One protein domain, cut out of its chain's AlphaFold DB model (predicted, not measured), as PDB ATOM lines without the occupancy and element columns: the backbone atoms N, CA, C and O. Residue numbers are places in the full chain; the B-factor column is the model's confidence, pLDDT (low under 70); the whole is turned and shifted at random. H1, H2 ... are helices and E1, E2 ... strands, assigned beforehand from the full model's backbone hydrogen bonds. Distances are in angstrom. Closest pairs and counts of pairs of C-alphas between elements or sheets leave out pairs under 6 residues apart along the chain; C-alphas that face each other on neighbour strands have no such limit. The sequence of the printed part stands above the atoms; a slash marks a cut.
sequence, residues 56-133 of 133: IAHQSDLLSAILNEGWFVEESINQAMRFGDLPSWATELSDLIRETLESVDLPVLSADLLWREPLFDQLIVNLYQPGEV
ATOM      1  N   ILE A  56     130.661 168.025 138.766       95.50
ATOM      2  CA  ILE A  56     129.350 168.686 138.925       95.50
ATOM      3  C   ILE A  56     128.570 168.704 137.598       95.50
ATOM      4  O   ILE A  56     127.355 168.517 137.596       95.50
ATOM      5  N   ALA A  57     129.267 168.879 136.470       94.81
ATOM      6  CA  ALA A  57     128.655 168.815 135.145       94.81
ATOM      7  C   ALA A  57     128.094 167.412 134.858       94.81
ATOM      8  O   ALA A  57     126.909 167.290 134.568       94.81
ATOM      9  N   HIS A  58     128.888 166.354 135.067       94.19
ATOM     10  CA  HIS A  58     128.429 164.971 134.876       94.19
ATOM     11  C   HIS A  58     127.264 164.604 135.802       94.19
ATOM     12  O   HIS A  58     126.350 163.898 135.386       94.19
ATOM     13  N   GLN A  59     127.262 165.096 137.044       96.81
ATOM     14  CA  GLN A  59     126.137 164.903 137.961       96.81
ATOM     15  C   GLN A  59     124.860 165.561 137.418       96.81
ATOM     16  O   GLN A  59     123.804 164.933 137.403       96.81
ATOM     17  N   SER A  60     124.955 166.805 136.938       97.44
ATOM     18  CA  SER A  60     123.826 167.529 136.343       97.44
ATOM     19  C   SER A  60     123.289 166.837 135.087       97.44
ATOM     20  O   SER A  60     122.071 166.727 134.916       97.44
ATOM     21  N   ASP A  61     124.181 166.358 134.220       97.00
ATOM     22  CA  ASP A  61     123.819 165.674 132.978       97.00
ATOM     23  C   ASP A  61     123.153 164.322 133.265       97.00
ATOM     24  O   ASP A  61     122.086 164.038 132.718       97.00
ATOM     25  N   LEU A  62     123.710 163.534 134.192       96.69
ATOM     26  CA  LEU A  62     123.139 162.256 134.625       96.69
ATOM     27  C   LEU A  62     121.733 162.433 135.211       96.69
ATOM     28  O   LEU A  62     120.805 161.724 134.821       96.69
ATOM     29  N   LEU A  63     121.552 163.403 136.113       96.25
ATOM     30  CA  LEU A  63     120.240 163.699 136.696       96.25
ATOM     31  C   LEU A  63     119.236 164.130 135.622       96.25
ATOM     32  O   LEU A  63     118.106 163.648 135.609       96.25
ATOM     33  N   SER A  64     119.652 164.992 134.694       96.75
ATOM     34  CA  SER A  64     118.798 165.430 133.586       96.75
ATOM     35  C   SER A  64     118.400 164.260 132.684       96.75
ATOM     36  O   SER A  64     117.242 164.161 132.282       96.75
ATOM     37  N   ALA A  65     119.329 163.346 132.395       96.75
ATOM     38  CA  ALA A  65     119.066 162.159 131.591       96.75
ATOM     39  C   ALA A  65     118.061 161.215 132.273       96.75
ATOM     40  O   ALA A  65     117.089 160.806 131.639       96.75
ATOM     41  N   ILE A  66     118.233 160.939 133.572       95.06
ATOM     42  CA  ILE A  66     117.299 160.115 134.358       95.06
ATOM     43  C   ILE A  66     115.906 160.760 134.419       95.06
ATOM     44  O   ILE A  66     114.897 160.071 134.259       95.06
ATOM     45  N   LEU A  67     115.827 162.082 134.611       93.75
ATOM     46  CA  LEU A  67     114.553 162.808 134.631       93.75
ATOM     47  C   LEU A  67     113.844 162.768 133.269       93.75
ATOM     48  O   LEU A  67     112.634 162.556 133.219       93.75
ATOM     49  N   ASN A  68     114.585 162.921 132.168       95.94
ATOM     50  CA  ASN A  68     114.036 162.866 130.809       95.94
ATOM     51  C   ASN A  68     113.524 161.470 130.425       95.94
ATOM     52  O   ASN A  68     112.590 161.356 129.633       95.94
ATOM     53  N   GLU A  69     114.117 160.417 130.988       94.75
ATOM     54  CA  GLU A  69     113.658 159.033 130.829       94.75
ATOM     55  C   GLU A  69     112.348 158.748 131.588       94.75
ATOM     56  O   GLU A  69     111.663 157.765 131.306       94.75
ATOM     57  N   GLY A  70     111.969 159.605 132.544       94.75
ATOM     58  CA  GLY A  70     110.685 159.516 133.236       94.75
ATOM     59  C   GLY A  70     110.549 158.309 134.171       94.75
ATOM     60  O   GLY A  70     109.438 157.844 134.410       94.75
ATOM     61  N   TRP A  71     111.654 157.792 134.714       93.56
ATOM     62  CA  TRP A  71     111.634 156.601 135.580       93.56
ATOM     63  C   TRP A  71     110.917 156.815 136.919       93.56
ATOM     64  O   TRP A  71     110.394 155.862 137.486       93.56
ATOM     65  N   PHE A  72     110.860 158.061 137.399       93.38
ATOM     66  CA  PHE A  72     110.323 158.426 138.716       93.38
ATOM     67  C   PHE A  72     109.200 159.472 138.619       93.38
ATOM     68  O   PHE A  72     109.132 160.402 139.417       93.38
ATOM     69  N   VAL A  73     108.344 159.373 137.594       89.31
ATOM     70  CA  VAL A  73     107.224 160.318 137.391       89.31
ATOM     71  C   VAL A  73     106.151 160.171 138.474       89.31
ATOM     72  O   VAL A  73     105.515 161.152 138.850       89.31
ATOM     73  N   GLU A  74     105.945 158.955 138.976       88.31
ATOM     74  CA  GLU A  74     105.029 158.682 140.081       88.31
ATOM     75  C   GLU A  74     105.804 158.657 141.400       88.31
ATOM     76  O   GLU A  74     106.767 157.906 141.535       88.31
ATOM     77  N   GLU A  75     105.353 159.425 142.397       83.44
ATOM     78  CA  GLU A  75     105.998 159.505 143.721       83.44
ATOM     79  C   GLU A  75     106.065 158.152 144.452       83.44
ATOM     80  O   GLU A  75     106.885 157.971 145.344       83.44
ATOM     81  N   SER A  76     105.222 157.183 144.075       86.62
ATOM     82  CA  SER A  76     105.245 155.821 144.620       86.62
ATOM     83  C   SER A  76     106.346 154.929 144.043       86.62
ATOM     84  O   SER A  76     106.533 153.815 144.530       86.62
ATOM     85  N   ILE A  77     107.033 155.363 142.983       88.44
ATOM     86  CA  ILE A  77     108.113 154.602 142.356       88.44
ATOM     87  C   ILE A  77     109.435 155.092 142.941       88.44
ATOM     88  O   ILE A  77     109.874 156.203 142.664       88.44
ATOM     89  N   ASN A  78     110.093 154.238 143.719       93.50
ATOM     90  CA  ASN A  78     111.404 154.510 144.308       93.50
ATOM     91  C   ASN A  78     112.522 153.646 143.702       93.50
ATOM     92  O   ASN A  78     113.681 153.763 144.089       93.50
ATOM     93  N   GLN A  79     112.196 152.779 142.742       95.31
ATOM     94  CA  GLN A  79     113.163 151.913 142.079       95.31
ATOM     95  C   GLN A  79     112.803 151.695 140.608       95.31
ATOM     96  O   GLN A  79     111.652 151.428 140.266       95.31
ATOM     97  N   ALA A  80     113.818 151.741 139.748       95.75
ATOM     98  CA  ALA A  80     113.750 151.352 138.346       95.75
ATOM     99  C   ALA A  80     114.848 150.326 138.038       95.75
ATOM    100  O   ALA A  80     115.965 150.428 138.545       95.75
ATOM    101  N   MET A  81     114.537 149.335 137.201       96.69
ATOM    102  CA  MET A  81     115.485 148.300 136.778       96.69
ATOM    103  C   MET A  81     115.531 148.207 135.257       96.69
ATOM    104  O   MET A  81     114.497 148.300 134.594       96.69
ATOM    105  N   ARG A  82     116.718 147.959 134.705       96.06
ATOM    106  CA  ARG A  82     116.928 147.752 133.272       96.06
ATOM    107  C   ARG A  82     117.960 146.653 133.039       96.06
ATOM    108  O   ARG A  82     118.970 146.593 133.730       96.06
ATOM    109  N   PHE A  83     117.681 145.786 132.069       96.06
ATOM    110  CA  PHE A  83     118.497 144.621 131.726       96.06
ATOM    111  C   PHE A  83     118.765 144.602 130.220       96.06
ATOM    112  O   PHE A  83     117.893 144.984 129.436       96.06
ATOM    113  N   GLY A  84     119.934 144.108 129.822       95.06
ATOM    114  CA  GLY A  84     120.375 144.085 128.433       95.06
ATOM    115  C   GLY A  84     120.810 145.474 127.978       95.06
ATOM    116  O   GLY A  84     121.801 146.005 128.471       95.06
ATOM    117  N   ASP A  85     120.059 146.060 127.047       93.69
ATOM    118  CA  ASP A  85     120.415 147.333 126.420       93.69
ATOM    119  C   ASP A  85     120.203 148.505 127.389       93.69
ATOM    120  O   ASP A  85     119.075 148.968 127.613       93.69
ATOM    121  N   LEU A  86     121.298 148.994 127.971       96.44
ATOM    122  CA  LEU A  86     121.294 150.122 128.900       96.44
ATOM    123  C   LEU A  86     121.185 151.478 128.164       96.44
ATOM    124  O   LEU A  86     121.533 151.572 126.986       96.44
ATOM    125  N   PRO A  87     120.678 152.541 128.823       96.38
ATOM    126  CA  PRO A  87     120.684 153.896 128.269       96.38
ATOM    127  C   PRO A  87     122.107 154.398 127.999       96.38
ATOM    128  O   PRO A  87     123.039 153.997 128.696       96.38
ATOM    129  N   SER A  88     122.268 155.350 127.073       95.69
ATOM    130  CA  SER A  88     123.592 155.886 126.715       95.69
ATOM    131  C   SER A  88     124.338 156.489 127.908       95.69
ATOM    132  O   SER A  88     125.529 156.261 128.077       95.69
ATOM    133  N   TRP A  89     123.630 157.181 128.801       96.25
ATOM    134  CA  TRP A  89     124.230 157.746 130.011       96.25
ATOM    135  C   TRP A  89     124.769 156.666 130.966       96.25
ATOM    136  O   TRP A  89     125.711 156.911 131.716       96.25
ATOM    137  N   ALA A  90     124.201 155.454 130.952       96.69
ATOM    138  CA  ALA A  90     124.666 154.344 131.784       96.69
ATOM    139  C   ALA A  90     125.897 153.667 131.168       96.69
ATOM    140  O   ALA A  90     126.806 153.251 131.892       96.69
ATOM    141  N   THR A  91     125.956 153.585 129.835       94.62
ATOM    142  CA  THR A  91     127.163 153.135 129.131       94.62
ATOM    143  C   THR A  91     128.304 154.140 129.297       94.62
ATOM    144  O   THR A  91     129.405 153.728 129.634       94.62
ATOM    145  N   GLU A  92     128.029 155.446 129.216       94.75
ATOM    146  CA  GLU A  92     129.014 156.509 129.482       94.75
ATOM    147  C   GLU A  92     129.559 156.433 130.919       94.75
ATOM    148  O   GLU A  92     130.764 156.527 131.140       94.75
ATOM    149  N   LEU A  93     128.691 156.185 131.909       95.50
ATOM    150  CA  LEU A  93     129.120 155.961 133.292       95.50
ATOM    151  C   LEU A  93     130.033 154.730 133.424       95.50
ATOM    152  O   LEU A  93     131.004 154.752 134.179       95.50
ATOM    153  N   SER A  94     129.726 153.665 132.684       94.25
ATOM    154  CA  SER A  94     130.532 152.441 132.653       94.25
ATOM    155  C   SER A  94     131.912 152.689 132.034       94.25
ATOM    156  O   SER A  94     132.913 152.196 132.555       94.25
ATOM    157  N   ASP A  95     131.976 153.491 130.971       92.94
ATOM    158  CA  ASP A  95     133.228 153.884 130.323       92.94
ATOM    159  C   ASP A  95     134.123 154.685 131.271       92.94
ATOM    160  O   ASP A  95     135.296 154.347 131.425       92.94
ATOM    161  N   LEU A  96     133.560 155.651 132.006       92.94
ATOM    162  CA  LEU A  96     134.298 156.398 133.032       92.94
ATOM    163  C   LEU A  96     134.876 155.469 134.118       92.94
ATOM    164  O   LEU A  96     136.006 155.660 134.575       92.94
ATOM    165  N   ILE A  97     134.127 154.440 134.540       92.38
ATOM    166  CA  ILE A  97     134.619 153.462 135.524       92.38
ATOM    167  C   ILE A  97     135.811 152.699 134.939       92.38
ATOM    168  O   ILE A  97     136.854 152.607 135.585       92.38
ATOM    169  N   ARG A  98     135.689 152.195 133.707       91.12
ATOM    170  CA  ARG A  98     136.770 151.474 133.025       91.12
ATOM    171  C   ARG A  98     138.023 152.337 132.868       91.12
ATOM    172  O   ARG A  98     139.098 151.888 133.249       91.12
ATOM    173  N   GLU A  99     137.890 153.579 132.408       89.62
ATOM    174  CA  GLU A  99     139.012 154.515 132.239       89.62
ATOM    175  C   GLU A  99     139.775 154.751 133.551       89.62
ATOM    176  O   GLU A  99     141.010 154.730 133.586       89.62
ATOM    177  N   THR A 100     139.047 154.925 134.660       89.25
ATOM    178  CA  THR A 100     139.690 155.122 135.967       89.25
ATOM    179  C   THR A 100     140.381 153.872 136.489       89.25
ATOM    180  O   THR A 100     141.349 154.015 137.229       89.25
ATOM    181  N   LEU A 101     139.944 152.673 136.097       87.62
ATOM    182  CA  LEU A 101     140.578 151.405 136.464       87.62
ATOM    183  C   LEU A 101     141.737 151.022 135.544       87.62
ATOM    184  O   LEU A 101     142.694 150.430 136.010       87.62
ATOM    185  N   GLU A 102     141.717 151.387 134.266       82.12
ATOM    186  CA  GLU A 102     142.861 151.159 133.371       82.12
ATOM    187  C   GLU A 102     144.079 152.003 133.772       82.12
ATOM    188  O   GLU A 102     145.225 151.601 133.567       82.12
ATOM    189  N   SER A 103     143.834 153.170 134.373       74.06
ATOM    190  CA  SER A 103     144.890 154.081 134.823       74.06
ATOM    191  C   SER A 103     145.652 153.598 136.067       74.06
ATOM    192  O   SER A 103     146.709 154.146 136.392       74.06
ATOM    193  N   VAL A 104     145.141 152.576 136.758       73.25
ATOM    194  CA  VAL A 104     145.659 152.090 138.040       73.25
ATOM    195  C   VAL A 104     145.639 150.562 138.076       73.25
ATOM    196  O   VAL A 104     144.616 149.939 137.849       73.25
ATOM    197  N   ASP A 105     146.760 149.924 138.407       71.94
ATOM    198  CA  ASP A 105     146.818 148.459 138.538       71.94
ATOM    199  C   ASP A 105     146.177 148.010 139.867       71.94
ATOM    200  O   ASP A 105     146.857 147.596 140.810       71.94
ATOM    201  N   LEU A 106     144.858 148.202 139.991       75.75
ATOM    202  CA  LEU A 106     144.081 147.897 141.189       75.75
ATOM    203  C   LEU A 106     143.127 146.725 140.951       75.75
ATOM    204  O   LEU A 106     142.394 146.708 139.961       75.75
ATOM    205  N   PRO A 107     143.020 145.789 141.907       79.81
ATOM    206  CA  PRO A 107     142.111 144.653 141.810       79.81
ATOM    207  C   PRO A 107     140.669 145.035 142.204       79.81
ATOM    208  O   PRO A 107     140.033 144.309 142.967       79.81
ATOM    209  N   VAL A 108     140.157 146.189 141.745       84.12
ATOM    210  CA  VAL A 108     138.767 146.626 142.016       84.12
ATOM    211  C   VAL A 108     137.782 145.746 141.251       84.12
ATOM    212  O   VAL A 108     136.812 145.248 141.816       84.12
ATOM    213  N   LEU A 109     138.066 145.509 139.969       84.81
ATOM    214  CA  LEU A 109     137.395 144.519 139.135       84.81
ATOM    215  C   LEU A 109     138.428 143.485 138.688       84.81
ATOM    216  O   LEU A 109     139.587 143.817 138.441       84.81
ATOM    217  N   SER A 110     138.021 142.221 138.570       86.38
ATOM    218  CA  SER A 110     138.870 141.228 137.915       86.38
ATOM    219  C   SER A 110     139.054 141.593 136.440       86.38
ATOM    220  O   SER A 110     138.164 142.187 135.829       86.38
ATOM    221  N   ALA A 111     140.181 141.194 135.844       85.38
ATOM    222  CA  ALA A 111     140.437 141.432 134.422       85.38
ATOM    223  C   ALA A 111     139.295 140.896 133.536       85.38
ATOM    224  O   ALA A 111     138.862 141.576 132.612       85.38
ATOM    225  N   ASP A 112     138.744 139.726 133.872       88.75
ATOM    226  CA  ASP A 112     137.618 139.131 133.139       88.75
ATOM    227  C   ASP A 112     136.354 140.007 133.159       88.75
ATOM    228  O   ASP A 112     135.589 140.001 132.196       88.75
ATOM    229  N   LEU A 113     136.122 140.759 134.242       88.69
ATOM    230  CA  LEU A 113     134.998 141.693 134.337       88.69
ATOM    231  C   LEU A 113     135.307 143.013 133.632       88.69
ATOM    232  O   LEU A 113     134.461 143.499 132.889       88.69
ATOM    233  N   LEU A 114     136.510 143.566 133.825       89.50
ATOM    234  CA  LEU A 114     136.918 144.853 133.250       89.50
ATOM    235  C   LEU A 114     136.863 144.860 131.713       89.50
ATOM    236  O   LEU A 114     136.514 145.872 131.111       89.50
ATOM    237  N   TRP A 115     137.173 143.722 131.085       89.25
ATOM    238  CA  TRP A 115     137.195 143.568 129.626       89.25
ATOM    239  C   TRP A 115     135.906 142.976 129.038       89.25
ATOM    240  O   TRP A 115     135.879 142.601 127.863       89.25
ATOM    241  N   ARG A 116     134.834 142.864 129.832       92.81
ATOM    242  CA  ARG A 116     133.522 142.428 129.342       92.81
ATOM    243  C   ARG A 116     132.884 143.514 128.473       92.81
ATOM    244  O   ARG A 116     133.012 144.696 128.769       92.81
ATOM    245  N   GLU A 117     132.141 143.099 127.446       92.44
ATOM    246  CA  GLU A 117     131.354 144.001 126.601       92.44
ATOM    247  C   GLU A 117     129.871 143.564 126.575       92.44
ATOM    248  O   GLU A 117     129.584 142.449 126.123       92.44
ATOM    249  N   PRO A 118     128.930 144.398 127.060       91.94
ATOM    250  CA  PRO A 118     129.173 145.648 127.789       91.94
ATOM    251  C   PRO A 118     129.746 145.386 129.193       91.94
ATOM    252  O   PRO A 118     129.545 144.311 129.771       91.94
ATOM    253  N   LEU A 119     130.437 146.376 129.774       94.25
ATOM    254  CA  LEU A 119     130.990 146.266 131.133       94.25
ATOM    255  C   LEU A 119     129.888 145.921 132.143       94.25
ATOM    256  O   LEU A 119     130.026 144.978 132.925       94.25
ATOM    257  N   PHE A 120     128.753 146.615 132.053       95.06
ATOM    258  CA  PHE A 120     127.521 146.334 132.785       95.06
ATOM    259  C   PHE A 120     126.354 146.154 131.808       95.06
ATOM    260  O   PHE A 120     126.218 146.890 130.840       95.06
ATOM    261  N   ASP A 121     125.511 145.163 132.074       95.56
ATOM    262  CA  ASP A 121     124.324 144.790 131.292       95.56
ATOM    263  C   ASP A 121     123.045 144.839 132.139       95.56
ATOM    264  O   ASP A 121     121.957 144.483 131.686       95.56
ATOM    265  N   GLN A 122     123.169 145.248 133.400       96.62
ATOM    266  CA  GLN A 122     122.073 145.357 134.350       96.62
ATOM    267  C   GLN A 122     122.264 146.625 135.167       96.62
ATOM    268  O   GLN A 122     123.375 146.945 135.585       96.62
ATOM    269  N   LEU A 123     121.167 147.333 135.397       97.00
ATOM    270  CA  LEU A 123     121.143 148.596 136.110       97.00
ATOM    271  C   LEU A 123     119.926 148.632 137.027       97.00
ATOM    272  O   LEU A 123     118.809 148.341 136.599       97.00
ATOM    273  N   ILE A 124     120.152 149.033 138.273       97.12
ATOM    274  CA  ILE A 124     119.108 149.345 139.243       97.12
ATOM    275  C   ILE A 124     119.350 150.779 139.697       97.12
ATOM    276  O   ILE A 124     120.444 151.102 140.155       97.12
ATOM    277  N   VAL A 125     118.338 151.633 139.574       96.69
ATOM    278  CA  VAL A 125     118.374 152.999 140.094       96.69
ATOM    279  C   VAL A 125     117.337 153.117 141.186       96.69
ATOM    280  O   VAL A 125     116.163 152.832 140.964       96.69
ATOM    281  N   ASN A 126     117.793 153.528 142.363       95.38
ATOM    282  CA  ASN A 126     116.956 153.760 143.526       95.38
ATOM    283  C   ASN A 126     116.864 155.266 143.780       95.38
ATOM    284  O   ASN A 126     117.875 155.969 143.725       95.38
ATOM    285  N   LEU A 127     115.658 155.739 144.065       93.75
ATOM    286  CA  LEU A 127     115.369 157.083 144.533       93.75
ATOM    287  C   LEU A 127     115.031 156.985 146.019       93.75
ATOM    288  O   LEU A 127     114.125 156.247 146.382       93.75
ATOM    289  N   TYR A 128     115.746 157.733 146.851       91.69
ATOM    290  CA  TYR A 128     115.512 157.766 148.290       91.69
ATOM    291  C   TYR A 128     114.955 159.125 148.694       91.69
ATOM    292  O   TYR A 128     115.554 160.163 148.398       91.69
ATOM    293  N   GLN A 129     113.818 159.115 149.382       88.25
ATOM    294  CA  GLN A 129     113.252 160.287 150.035       88.25
ATOM    295  C   GLN A 129     113.817 160.442 151.454       88.25
ATOM    296  O   GLN A 129     114.217 159.458 152.086       88.25
ATOM    297  N   PRO A 130     113.845 161.670 152.001       89.75
ATOM    298  CA  PRO A 130     114.246 161.880 153.386       89.75
ATOM    299  C   PRO A 130     113.430 161.006 154.353       89.75
ATOM    300  O   PRO A 130     112.205 161.106 154.401       89.75
ATOM    301  N   GLY A 131     114.117 160.176 155.144       86.00
ATOM    302  CA  GLY A 131     113.502 159.280 156.132       86.00
ATOM    303  C   GLY A 131     113.232 157.850 155.651       86.00
ATOM    304  O   GLY A 131     112.775 157.036 156.452       86.00
ATOM    305  N   GLU A 132     113.528 157.520 154.393       78.25
ATOM    306  CA  GLU A 132     113.547 156.132 153.922       78.25
ATOM    307  C   GLU A 132     114.842 155.428 154.371       78.25
ATOM    308  O   GLU A 132     115.923 156.021 154.318       78.25
ATOM    309  N   VAL A 133     114.718 154.182 154.848       50.88
ATOM    310  CA  VAL A 133     115.816 153.318 155.331       50.88
ATOM    311  C   VAL A 133     115.865 152.044 154.501       50.88
ATOM    312  O   VAL A 133     114.777 151.458 154.290       50.88
TER     313      VAL A 133
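Overview. This is residues 56 to 133 of the 133 residues of an uncharacterized protein of Arabidopsis thaliana (UniProt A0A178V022). Two longer helices, H1 and H2, run opposite ways and come near each other only where the first turn of H2 meets the middle of H1, while a narrow ribbon of two antiparallel strands, E1 and E2, makes a short two-stranded sheet. H2 leads away from the ribbon to the far end, where the loop of residues 103 to 108 sticks out and the chain folds back through the small helix H3 toward E2, in a loose arrangement with few contacts between helices. The printed part has 78 residues with three named helices and two named strands, in the order H1, E1, H2, H3, E2, and the class is mixed, helices and strands. The whole is loose, with a radius of gyration of the C-alphas of 14.7 A, and only just elongated, spanning 42 by 28 by 26 A.

Along the chain. H1 holds residues 56 to 69, 20.1 A from first to last C-alpha, and begins at C-alpha 56 at (129.350, 168.686, 138.925). E1 follows with residues 79 to 83, 13.7 A long. H2, residues 88 to 102, is the longest helix by residues; it begins at C-alpha 88 at (123.592, 155.886, 126.715) and is 20.9 A long. H3 is four residues, 111 to 114. E2, residues 122 to 126, is 13.5 A long and ends at C-alpha 126 at (116.956, 153.760, 143.526).

Arrangement. E1 and E2 are antiparallel neighbours, with 172 degrees between their directions. The C-alphas of Met 81 and Ile 124 face each other at 4.5 A. N 80 and O 125 are within hydrogen-bond range at 2.9 A, and N 82 and O 123 at 2.8 A. H2 and E2 are apart, but only just, their closest C-alphas being 8.0 A from each other. H1 and H2 are close but not clearly touching; their closest C-alphas are those of Leu 62 and Trp 89, 6.5 A apart. They run opposite ways at a shallow tilt of 34 degrees, only just short of steep. H2 and H3 are close but not clearly touching, with the C-alphas of Arg 98 and Leu 114 closest at 6.6 A. H1 is apart from H3 and from E2, and E1 is apart from H3. Each O i to N i+4 pair in H1 and H2 is within hydrogen-bond range; H3 is too short for such a pair, and its one O i to N i+3 pair is within range.

Size, cuts and confidence. The C-alphas farthest apart are those of Glu 74 and Asp 105, at 43.0 A. The printed part has no cut and no long link; the link from E1 to H2 is tight. Residues 103 to 108 stand free. Residue 133, the chain's last, is the one printed residue with a pLDDT under 70; the mean of the printed part is 91.0.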